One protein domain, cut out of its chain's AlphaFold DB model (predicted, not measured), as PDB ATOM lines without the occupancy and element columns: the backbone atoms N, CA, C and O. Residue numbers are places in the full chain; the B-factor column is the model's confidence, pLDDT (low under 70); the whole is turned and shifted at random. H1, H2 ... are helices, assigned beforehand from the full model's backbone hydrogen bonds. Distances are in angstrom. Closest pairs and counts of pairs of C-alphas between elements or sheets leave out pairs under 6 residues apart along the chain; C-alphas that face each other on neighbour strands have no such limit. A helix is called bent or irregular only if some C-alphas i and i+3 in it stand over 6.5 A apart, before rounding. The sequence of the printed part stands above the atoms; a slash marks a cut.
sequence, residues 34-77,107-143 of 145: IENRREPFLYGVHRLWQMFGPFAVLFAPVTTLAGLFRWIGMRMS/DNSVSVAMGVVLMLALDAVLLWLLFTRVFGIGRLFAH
ATOM      1  N   ILE A  34     -22.595  18.728   1.088       75.69
ATOM      2  CA  ILE A  34     -23.148  17.702   0.186       75.69
ATOM      3  C   ILE A  34     -22.160  17.261  -0.895       75.69
ATOM      4  O   ILE A  34     -22.463  16.366  -1.680       75.69
ATOM      5  N   GLU A  35     -20.972  17.860  -0.930       77.12
ATOM      6  CA  GLU A  35     -19.936  17.500  -1.889       77.12
ATOM      7  C   GLU A  35     -19.516  16.039  -1.690       77.12
ATOM      8  O   GLU A  35     -18.979  15.659  -0.645       77.12
ATOM      9  N   ASN A  36     -19.827  15.197  -2.679       77.12
ATOM     10  CA  ASN A  36     -19.523  13.764  -2.692       77.12
ATOM     11  C   ASN A  36     -20.019  12.976  -1.466       77.12
ATOM     12  O   ASN A  36     -19.576  11.853  -1.209       77.12
ATOM     13  N   ARG A  37     -20.971  13.526  -0.707       82.19
ATOM     14  CA  ARG A  37     -21.503  12.901   0.503       82.19
ATOM     15  C   ARG A  37     -22.981  13.190   0.674       82.19
ATOM     16  O   ARG A  37     -23.501  14.211   0.243       82.19
ATOM     17  N   ARG A  38     -23.661  12.291   1.380       83.56
ATOM     18  CA  ARG A  38     -25.028  12.554   1.832       83.56
ATOM     19  C   ARG A  38     -25.003  13.565   2.971       83.56
ATOM     20  O   ARG A  38     -24.097  13.553   3.810       83.56
ATOM     21  N   GLU A  39     -26.033  14.396   2.996       84.75
ATOM     22  CA  GLU A  39     -26.303  15.317   4.090       84.75
ATOM     23  C   GLU A  39     -26.356  14.560   5.430       84.75
ATOM     24  O   GLU A  39     -27.040  13.533   5.530       84.75
ATOM     25  N   PRO A  40     -25.636  15.021   6.467       84.69
ATOM     26  CA  PRO A  40     -25.712  14.403   7.781       84.69
ATOM     27  C   PRO A  40     -27.074  14.664   8.436       84.69
ATOM     28  O   PRO A  40     -27.657  15.734   8.285       84.69
ATOM     29  N   PHE A  41     -27.563  13.698   9.220       86.31
ATOM     30  CA  PHE A  41     -28.891  13.770   9.842       86.31
ATOM     31  C   PHE A  41     -29.104  15.045  10.671       86.31
ATOM     32  O   PHE A  41     -30.053  15.785  10.429       86.31
ATOM     33  N   LEU A  42     -28.188  15.328  11.603       87.75
ATOM     34  CA  LEU A  42     -28.281  16.496  12.487       87.75
ATOM     35  C   LEU A  42     -28.295  17.811  11.704       87.75
ATOM     36  O   LEU A  42     -28.989  18.744  12.084       87.75
ATOM     37  N   TYR A  43     -27.585  17.872  10.579       86.25
ATOM     38  CA  TYR A  43     -27.608  19.047   9.717       86.25
ATOM     39  C   TYR A  43     -28.990  19.260   9.085       86.25
ATOM     40  O   TYR A  43     -29.505  20.377   9.095       86.25
ATOM     41  N   GLY A  44     -29.625  18.187   8.610       87.00
ATOM     42  CA  GLY A  44     -30.986  18.255   8.078       87.00
ATOM     43  C   GLY A  44     -32.019  18.648   9.131       87.00
ATOM     44  O   GLY A  44     -32.906  19.450   8.843       87.00
ATOM     45  N   VAL A  45     -31.877  18.148  10.360       88.25
ATOM     46  CA  VAL A  45     -32.743  18.537  11.485       88.25
ATOM     47  C   VAL A  45     -32.530  19.998  11.875       88.25
ATOM     48  O   VAL A  45     -33.497  20.737  12.036       88.25
ATOM     49  N   HIS A  46     -31.278  20.454  11.953       88.44
ATOM     50  CA  HIS A  46     -30.970  21.856  12.227       88.44
ATOM     51  C   HIS A  46     -31.606  22.786  11.189       88.44
ATOM     52  O   HIS A  46     -32.237  23.779  11.547       88.44
ATOM     53  N   ARG A  47     -31.505  22.434   9.903       87.25
ATOM     54  CA  ARG A  47     -32.103  23.220   8.822       87.25
ATOM     55  C   ARG A  47     -33.629  23.226   8.874       87.25
ATOM     56  O   ARG A  47     -34.243  24.250   8.588       87.25
ATOM     57  N   LEU A  48     -34.233  22.111   9.278       88.31
ATOM     58  CA  LEU A  48     -35.669  22.041   9.521       88.31
ATOM     59  C   LEU A  48     -36.080  22.986  10.654       88.31
ATOM     60  O   LEU A  48     -37.027  23.746  10.494       88.31
ATOM     61  N   TRP A  49     -35.348  23.015  11.769       89.06
ATOM     62  CA  TRP A  49     -35.644  23.951  12.855       89.06
ATOM     63  C   TRP A  49     -35.463  25.410  12.447       89.06
ATOM     64  O   TRP A  49     -36.291  26.234  12.815       89.06
ATOM     65  N   GLN A  50     -34.446  25.735  11.643       87.56
ATOM     66  CA  GLN A  50     -34.279  27.091  11.111       87.56
ATOM     67  C   GLN A  50     -35.474  27.542  10.260       87.56
ATOM     68  O   GLN A  50     -35.821  28.718  10.293       87.56
ATOM     69  N   MET A  51     -36.139  26.622   9.552       85.69
ATOM     70  CA  MET A  51     -37.345  26.927   8.775       85.69
ATOM     71  C   MET A  51     -38.547  27.296   9.661       85.69
ATOM     72  O   MET A  51     -39.308  28.191   9.307       85.69
ATOM     73  N   PHE A  52     -38.718  26.631  10.807       84.44
ATOM     74  CA  PHE A  52     -39.796  26.930  11.764       84.44
ATOM     75  C   PHE A  52     -39.420  28.018  12.786       84.44
ATOM     76  O   PHE A  52     -40.282  28.520  13.512       84.44
ATOM     77  N   GLY A  53     -38.138  28.378  12.860       85.88
ATOM     78  CA  GLY A  53     -37.605  29.364  13.790       85.88
ATOM     79  C   GLY A  53     -37.952  29.031  15.252       85.88
ATOM     80  O   GLY A  53     -37.884  27.865  15.652       85.88
ATOM     81  N   PRO A  54     -38.352  30.021  16.072       84.25
ATOM     82  CA  PRO A  54     -38.671  29.793  17.485       84.25
ATOM     83  C   PRO A  54     -39.888  28.875  17.693       84.25
ATOM     84  O   PRO A  54     -40.058  28.316  18.773       84.25
ATOM     85  N   PHE A  55     -40.721  28.676  16.665       85.88
ATOM     86  CA  PHE A  55     -41.911  27.827  16.738       85.88
ATOM     87  C   PHE A  55     -41.619  26.339  16.526       85.88
ATOM     88  O   PHE A  55     -42.528  25.524  16.679       85.88
ATOM     89  N   ALA A  56     -40.374  25.953  16.222       85.12
ATOM     90  CA  ALA A  56     -40.002  24.550  16.022       85.12
ATOM     91  C   ALA A  56     -40.405  23.651  17.209       85.12
ATOM     92  O   ALA A  56     -40.851  22.528  17.000       85.12
ATOM     93  N   VAL A  57     -40.329  24.176  18.442       85.62
ATOM     94  CA  VAL A  57     -40.705  23.457  19.674       85.62
ATOM     95  C   VAL A  57     -42.204  23.149  19.732       85.62
ATOM     96  O   VAL A  57     -42.594  22.070  20.167       85.62
ATOM     97  N   LEU A  58     -43.059  24.070  19.272       87.56
ATOM     98  CA  LEU A  58     -44.513  23.867  19.260       87.56
ATOM     99  C   LEU A  58     -44.908  22.723  18.319       87.56
ATOM    100  O   LEU A  58     -45.846  21.976  18.582       87.56
ATOM    101  N   PHE A  59     -44.151  22.578  17.236       85.19
ATOM    102  CA  PHE A  59     -44.323  21.533  16.241       85.19
ATOM    103  C   PHE A  59     -43.325  20.386  16.435       85.19
ATOM    104  O   PHE A  59     -42.997  19.709  15.461       85.19
ATOM    105  N   ALA A  60     -42.852  20.138  17.665       86.25
ATOM    106  CA  ALA A  60     -41.863  19.095  17.954       86.25
ATOM    107  C   ALA A  60     -42.216  17.735  17.313       86.25
ATOM    108  O   ALA A  60     -41.412  17.276  16.497       86.25
ATOM    109  N   PRO A  61     -43.441  17.178  17.457       87.75
ATOM    110  CA  PRO A  61     -43.757  15.877  16.862       87.75
ATOM    111  C   PRO A  61     -43.694  15.892  15.328       87.75
ATOM    112  O   PRO A  61     -43.261  14.933  14.690       87.75
ATOM    113  N   VAL A  62     -44.109  17.008  14.719       88.75
ATOM    114  CA  VAL A  62     -44.113  17.194  13.262       88.75
ATOM    115  C   VAL A  62     -42.688  17.344  12.740       88.75
ATOM    116  O   VAL A  62     -42.332  16.725  11.738       88.75
ATOM    117  N   THR A  63     -41.854  18.138  13.415       87.44
ATOM    118  CA  THR A  63     -40.464  18.363  13.005       87.44
ATOM    119  C   THR A  63     -39.608  17.111  13.200       87.44
ATOM    120  O   THR A  63     -38.826  16.773  12.309       87.44
ATOM    121  N   THR A  64     -39.808  16.356  14.283       88.38
ATOM    122  CA  THR A  64     -39.179  15.044  14.497       88.38
ATOM    123  C   THR A  64     -39.524  14.082  13.360       88.38
ATOM    124  O   THR A  64     -38.635  13.481  12.748       88.38
ATOM    125  N   LEU A  65     -40.812  13.974  13.018       91.00
ATOM    126  CA  LEU A  65     -41.284  13.076  11.967       91.00
ATOM    127  C   LEU A  65     -40.770  13.491  10.578       91.00
ATOM    128  O   LEU A  65     -40.300  12.653   9.807       91.00
ATOM    129  N   ALA A  66     -40.796  14.787  10.265       90.69
ATOM    130  CA  ALA A  66     -40.257  15.315   9.015       90.69
ATOM    131  C   ALA A  66     -38.736  15.102   8.904       90.69
ATOM    132  O   ALA A  66     -38.242  14.751   7.830       90.69
ATOM    133  N   GLY A  67     -37.994  15.239  10.008       90.25
ATOM    134  CA  GLY A  67     -36.569  14.914  10.072       90.25
ATOM    135  C   GLY A  67     -36.296  13.441   9.759       90.25
ATOM    136  O   GLY A  67     -35.405  13.133   8.961       90.25
ATOM    137  N   LEU A  68     -37.102  12.530  10.314       91.25
ATOM    138  CA  LEU A  68     -37.018  11.097  10.027       91.25
ATOM    139  C   LEU A  68     -37.299  10.793   8.548       91.25
ATOM    140  O   LEU A  68     -36.515  10.097   7.905       91.25
ATOM    141  N   PHE A  69     -38.370  11.346   7.972       93.19
ATOM    142  CA  PHE A  69     -38.680  11.134   6.556       93.19
ATOM    143  C   PHE A  69     -37.618  11.719   5.625       93.19
ATOM    144  O   PHE A  69     -37.247  11.071   4.644       93.19
ATOM    145  N   ARG A  70     -37.063  12.895   5.944       91.25
ATOM    146  CA  ARG A  70     -35.924  13.465   5.208       91.25
ATOM    147  C   ARG A  70     -34.726  12.521   5.242       91.25
ATOM    148  O   ARG A  70     -34.110  12.282   4.205       91.25
ATOM    149  N   TRP A  71     -34.407  11.964   6.410       90.44
ATOM    150  CA  TRP A  71     -33.311  11.010   6.561       90.44
ATOM    151  C   TRP A  71     -33.512   9.754   5.712       90.44
ATOM    152  O   TRP A  71     -32.601   9.347   4.988       90.44
ATOM    153  N   ILE A  72     -34.720   9.184   5.743       92.56
ATOM    154  CA  ILE A  72     -35.089   8.032   4.913       92.56
ATOM    155  C   ILE A  72     -34.952   8.391   3.429       92.56
ATOM    156  O   ILE A  72     -34.275   7.677   2.690       92.56
ATOM    157  N   GLY A  73     -35.513   9.525   2.998       91.06
ATOM    158  CA  GLY A  73     -35.421  10.003   1.618       91.06
ATOM    159  C   GLY A  73     -33.973  10.141   1.148       91.06
ATOM    160  O   GLY A  73     -33.594   9.586   0.121       91.06
ATOM    161  N   MET A  74     -33.115  10.773   1.950       88.94
ATOM    162  CA  MET A  74     -31.682  10.890   1.658       88.94
ATOM    163  C   MET A  74     -30.972   9.529   1.598       88.94
ATOM    164  O   MET A  74     -30.033   9.352   0.816       88.94
ATOM    165  N   ARG A  75     -31.389   8.546   2.410       88.94
ATOM    166  CA  ARG A  75     -30.799   7.197   2.403       88.94
ATOM    167  C   ARG A  75     -31.181   6.407   1.154       88.94
ATOM    168  O   ARG A  75     -30.333   5.644   0.668       88.94
ATOM    169  N   MET A  76     -32.409   6.595   0.678       91.56
ATOM    170  CA  MET A  76     -32.981   5.917  -0.485       91.56
ATOM    171  C   MET A  76     -32.540   6.550  -1.810       91.56
ATOM    172  O   MET A  76     -32.390   5.844  -2.805       91.56
ATOM    173  N   SER A  77     -32.257   7.851  -1.824       88.50
ATOM    174  CA  SER A  77     -31.797   8.558  -3.020       88.50
ATOM    175  C   SER A  77     -30.378   8.168  -3.444       88.50
ATOM    176  O   SER A  77     -29.477   7.951  -2.621       88.50
ATOM    177  N   ASP A 107     -18.879  21.415  15.556       59.12
ATOM    178  CA  ASP A 107     -19.046  22.574  16.449       59.12
ATOM    179  C   ASP A 107     -20.521  22.871  16.790       59.12
ATOM    180  O   ASP A 107     -20.885  23.079  17.941       59.12
ATOM    181  N   ASN A 108     -21.419  22.756  15.806       66.19
ATOM    182  CA  ASN A 108     -22.870  22.853  16.015       66.19
ATOM    183  C   ASN A 108     -23.550  21.490  16.234       66.19
ATOM    184  O   ASN A 108     -24.724  21.435  16.593       66.19
ATOM    185  N   SER A 109     -22.844  20.373  16.033       76.62
ATOM    186  CA  SER A 109     -23.464  19.044  16.124       76.62
ATOM    187  C   SER A 109     -23.917  18.693  17.538       76.62
ATOM    188  O   SER A 109     -24.945  18.040  17.693       76.62
ATOM    189  N   VAL A 110     -23.190  19.146  18.565       84.38
ATOM    190  CA  VAL A 110     -23.488  18.816  19.965       84.38
ATOM    191  C   VAL A 110     -24.743  19.542  20.441       84.38
ATOM    192  O   VAL A 110     -25.629  18.916  21.018       84.38
ATOM    193  N   SER A 111     -24.862  20.843  20.155       84.94
ATOM    194  CA  SER A 111     -26.046  21.628  20.525       84.94
ATOM    195  C   SER A 111     -27.294  21.131  19.801       84.94
ATOM    196  O   SER A 111     -28.350  20.983  20.414       84.94
ATOM    197  N   VAL A 112     -27.161  20.784  18.519       86.69
ATOM    198  CA  VAL A 112     -28.253  20.190  17.745       86.69
ATOM    199  C   VAL A 112     -28.621  18.813  18.293       86.69
ATOM    200  O   VAL A 112     -29.802  18.545  18.485       86.69
ATOM    201  N   ALA A 113     -27.650  17.954  18.612       90.56
ATOM    202  CA  ALA A 113     -27.923  16.642  19.200       90.56
ATOM    203  C   ALA A 113     -28.663  16.756  20.542       90.56
ATOM    204  O   ALA A 113     -29.655  16.063  20.751       90.56
ATOM    205  N   MET A 114     -28.235  17.669  21.416       91.62
ATOM    206  CA  MET A 114     -28.919  17.942  22.682       91.62
ATOM    207  C   MET A 114     -30.354  18.432  22.450       91.62
ATOM    208  O   MET A 114     -31.280  17.954  23.103       91.62
ATOM    209  N   GLY A 115     -30.557  19.322  21.473       90.69
ATOM    210  CA  GLY A 115     -31.891  19.756  21.062       90.69
ATOM    211  C   GLY A 115     -32.765  18.599  20.569       90.69
ATOM    212  O   GLY A 115     -33.941  18.540  20.909       90.69
ATOM    213  N   VAL A 116     -32.201  17.641  19.824       91.12
ATOM    214  CA  VAL A 116     -32.949  16.486  19.303       91.12
ATOM    215  C   VAL A 116     -33.396  15.597  20.453       91.12
ATOM    216  O   VAL A 116     -34.553  15.189  20.491       91.12
ATOM    217  N   VAL A 117     -32.509  15.335  21.416       93.62
ATOM    218  CA  VAL A 117     -32.849  14.565  22.619       93.62
ATOM    219  C   VAL A 117     -33.975  15.245  23.399       93.62
ATOM    220  O   VAL A 117     -34.912  14.570  23.820       93.62
ATOM    221  N   LEU A 118     -33.930  16.573  23.541       93.12
ATOM    222  CA  LEU A 118     -34.991  17.336  24.198       93.12
ATOM    223  C   LEU A 118     -36.330  17.228  23.451       93.12
ATOM    224  O   LEU A 118     -37.351  16.979  24.086       93.12
ATOM    225  N   MET A 119     -36.332  17.371  22.121       90.50
ATOM    226  CA  MET A 119     -37.548  17.234  21.305       90.50
ATOM    227  C   MET A 119     -38.149  15.831  21.423       90.50
ATOM    228  O   MET A 119     -39.341  15.694  21.668       90.50
ATOM    229  N   LEU A 120     -37.319  14.787  21.356       93.06
ATOM    230  CA  LEU A 120     -37.771  13.404  21.526       93.06
ATOM    231  C   LEU A 120     -38.339  13.140  22.925       93.06
ATOM    232  O   LEU A 120     -39.323  12.416  23.062       93.06
ATOM    233  N   ALA A 121     -37.741  13.724  23.967       94.12
ATOM    234  CA  ALA A 121     -38.270  13.632  25.324       94.12
ATOM    235  C   ALA A 121     -39.638  14.324  25.442       94.12
ATOM    236  O   ALA A 121     -40.554  13.758  26.039       94.12
ATOM    237  N   LEU A 122     -39.801  15.507  24.840       93.44
ATOM    238  CA  LEU A 122     -41.093  16.198  24.772       93.44
ATOM    239  C   LEU A 122     -42.134  15.360  24.023       93.44
ATOM    240  O   LEU A 122     -43.237  15.176  24.535       93.44
ATOM    241  N   ASP A 123     -41.774  14.789  22.874       91.75
ATOM    242  CA  ASP A 123     -42.654  13.917  22.091       91.75
ATOM    243  C   ASP A 123     -43.090  12.690  22.906       91.75
ATOM    244  O   ASP A 123     -44.274  12.351  22.939       91.75
ATOM    245  N   ALA A 124     -42.166  12.057  23.636       93.50
ATOM    246  CA  ALA A 124     -42.474  10.927  24.510       93.50
ATOM    247  C   ALA A 124     -43.433  11.314  25.649       93.50
ATOM    248  O   ALA A 124     -44.370  10.569  25.943       93.50
ATOM    249  N   VAL A 125     -43.242  12.485  26.266       93.81
ATOM    250  CA  VAL A 125     -44.136  13.005  27.315       93.81
ATOM    251  C   VAL A 125     -45.522  13.321  26.750       93.81
ATOM    252  O   VAL A 125     -46.527  12.960  27.362       93.81
ATOM    253  N   LEU A 126     -45.600  13.951  25.577       90.50
ATOM    254  CA  LEU A 126     -46.867  14.254  24.911       90.50
ATOM    255  C   LEU A 126     -47.627  12.975  24.551       90.50
ATOM    256  O   LEU A 126     -48.824  12.879  24.828       90.50
ATOM    257  N   LEU A 127     -46.935  11.973  24.004       90.00
ATOM    258  CA  LEU A 127     -47.517  10.661  23.731       90.00
ATOM    259  C   LEU A 127     -47.998   9.996  25.023       90.00
ATOM    260  O   LEU A 127     -49.132   9.529  25.083       90.00
ATOM    261  N   TRP A 128     -47.191  10.005  26.082       90.38
ATOM    262  CA  TRP A 128     -47.587   9.463  27.382       90.38
ATOM    263  C   TRP A 128     -48.854  10.131  27.933       90.38
ATOM    264  O   TRP A 128     -49.785   9.453  28.378       90.38
ATOM    265  N   LEU A 129     -48.932  11.463  27.880       89.50
ATOM    266  CA  LEU A 129     -50.111  12.212  28.312       89.50
ATOM    267  C   LEU A 129     -51.331  11.899  27.447       89.50
ATOM    268  O   LEU A 129     -52.415  11.698  27.988       89.50
ATOM    269  N   LEU A 130     -51.161  11.792  26.128       88.06
ATOM    270  CA  LEU A 130     -52.220  11.383  25.210       88.06
ATOM    271  C   LEU A 130     -52.767   9.997  25.594       88.06
ATOM    272  O   LEU A 130     -53.969   9.829  25.795       88.06
ATOM    273  N   PHE A 131     -51.889   9.014  25.781       86.12
ATOM    274  CA  PHE A 131     -52.263   7.647  26.148       86.12
ATOM    275  C   PHE A 131     -52.930   7.547  27.526       86.12
ATOM    276  O   PHE A 131     -53.911   6.824  27.699       86.12
ATOM    277  N   THR A 132     -52.448   8.297  28.512       86.19
ATOM    278  CA  THR A 132     -52.995   8.242  29.873       86.19
ATOM    279  C   THR A 132     -54.276   9.056  30.041       86.19
ATOM    280  O   THR A 132     -55.201   8.587  30.703       86.19
ATOM    281  N   ARG A 133     -54.364  10.255  29.449       83.56
ATOM    282  CA  ARG A 133     -55.494  11.182  29.628       83.56
ATOM    283  C   ARG A 133     -56.616  10.981  28.621       83.56
ATOM    284  O   ARG A 133     -57.772  11.117  29.001       83.56
ATOM    285  N   VAL A 134     -56.288  10.677  27.366       79.94
ATOM    286  CA  VAL A 134     -57.290  10.534  26.297       79.94
ATOM    287  C   VAL A 134     -57.721   9.083  26.160       79.94
ATOM    288  O   VAL A 134     -58.913   8.793  26.178       79.94
ATOM    289  N   PHE A 135     -56.763   8.156  26.090       77.00
ATOM    290  CA  PHE A 135     -57.067   6.731  25.927       77.00
ATOM    291  C   PHE A 135     -57.326   5.993  27.246       77.00
ATOM    292  O   PHE A 135     -57.764   4.846  27.223       77.00
ATOM    293  N   GLY A 136     -57.119   6.653  28.394       68.62
ATOM    294  CA  GLY A 136     -57.577   6.173  29.695       68.62
ATOM    295  C   GLY A 136     -57.107   4.755  30.017       68.62
ATOM    296  O   GLY A 136     -57.929   3.907  30.349       68.62
ATOM    297  N   ILE A 137     -55.796   4.494  29.943       61.84
ATOM    298  CA  ILE A 137     -55.191   3.173  30.218       61.84
ATOM    299  C   ILE A 137     -55.642   2.566  31.565       61.84
ATOM    300  O   ILE A 137     -55.729   1.347  31.695       61.84
ATOM    301  N   GLY A 138     -56.037   3.385  32.549       59.41
ATOM    302  CA  GLY A 138     -56.646   2.900  33.795       59.41
ATOM    303  C   GLY A 138     -57.932   2.080  33.599       59.41
ATOM    304  O   GLY A 138     -58.209   1.186  34.388       59.41
ATOM    305  N   ARG A 139     -58.695   2.311  32.523       59.59
ATOM    306  CA  ARG A 139     -59.922   1.563  32.198       59.59
ATOM    307  C   ARG A 139     -59.624   0.185  31.580       59.59
ATOM    308  O   ARG A 139     -60.434  -0.724  31.752       59.59
ATOM    309  N   LEU A 140     -58.464   0.024  30.928       58.62
ATOM    310  CA  LEU A 140     -57.986  -1.251  30.365       58.62
ATOM    311  C   LEU A 140     -57.500  -2.219  31.455       58.62
ATOM    312  O   LEU A 140     -57.714  -3.419  31.333       58.62
ATOM    313  N   PHE A 141     -56.905  -1.706  32.535       61.66
ATOM    314  CA  PHE A 141     -56.463  -2.529  33.668       61.66
ATOM    315  C   PHE A 141     -57.535  -2.733  34.754       61.66
ATOM    316  O   PHE A 141     -57.398  -3.636  35.569       61.66
ATOM    317  N   ALA A 142     -58.622  -1.952  34.754       59.97
ATOM    318  CA  ALA A 142     -59.713  -2.084  35.730       59.97
ATOM    319  C   ALA A 142     -60.718  -3.221  35.437       59.97
ATOM    320  O   ALA A 142     -61.543  -3.519  36.290       59.97
ATOM    321  N   HIS A 143     -60.683  -3.849  34.254       57.72
ATOM    322  CA  HIS A 143     -61.576  -4.970  33.895       57.72
ATOM    323  C   HIS A 143     -60.928  -6.356  34.085       57.72
ATOM    324  O   HIS A 143     -61.487  -7.357  33.646       57.72
TER     325      HIS A 143
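What this domain is: This is residues 34 to 77 and 107 to 143 of the 145 residues of an uncharacterized protein of Burkholderia catarinensis (UniProt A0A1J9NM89). One long helix, H3, crosses a helical hairpin of H1 and H2 near its first half, and residues 128 to 143, with the end of H3 and short H4, stick out as an arm. The printed part has 81 residues with four named helices, H1 to H4 in chain order, and no named strand: all helix. It is loose, with a radius of gyration of the C-alphas of 16.4 A and spans of 59 by 29 by 20 A.

How they stand to each other: H3, residues 109 to 134, touches H2, residues 60 to 76, at a steep tilt of 59 degrees, opposite ways; H3 touches H2 with residues 116 to 123 alone, H2 touches H3 with residues 60 to 64 alone, and the closest C-alphas, of Pro 61 and Asp 123, are 5.7 A apart. With residues 109 to 119 alone, H3 touches H1, residues 41 to 57, closest at the C-alphas of His 46 and Val 112, 6.4 A. H1 and H2 form a hairpin, closest at the C-alphas of Val 45 and Gly 67, 5.5 A. H4, residues 137 to 141, is close to H3 but not clearly touching, the closest C-alphas, of Phe 131 and Ile 137, being 6.7 A apart. Every O i to N i+4 pair is within hydrogen-bond range in H2, H3 and H4, and 9 of 13 in H1.

Where its parts are: H3 is 36.3 A long, from C-alpha 109 at (-23.464, 19.044, 16.124) to C-alpha 134 at (-57.290, 10.534, 26.297). H2 measures 24.3 A, H1 18.2 A and H4 6.8 A. H1 is irregular, with C-alphas 51 and 54 9.3 A apart, and has a kink of 90 degrees near residue 51.

The domain as a whole: Residues 78 to 106 are not printed, and C-alphas 77 and 107 are 27.2 A apart across this cut. The links H1 to H2 and H3 to H4 are tight. The pLDDT is under 70 at residues 107 to 108 and 136 to 143.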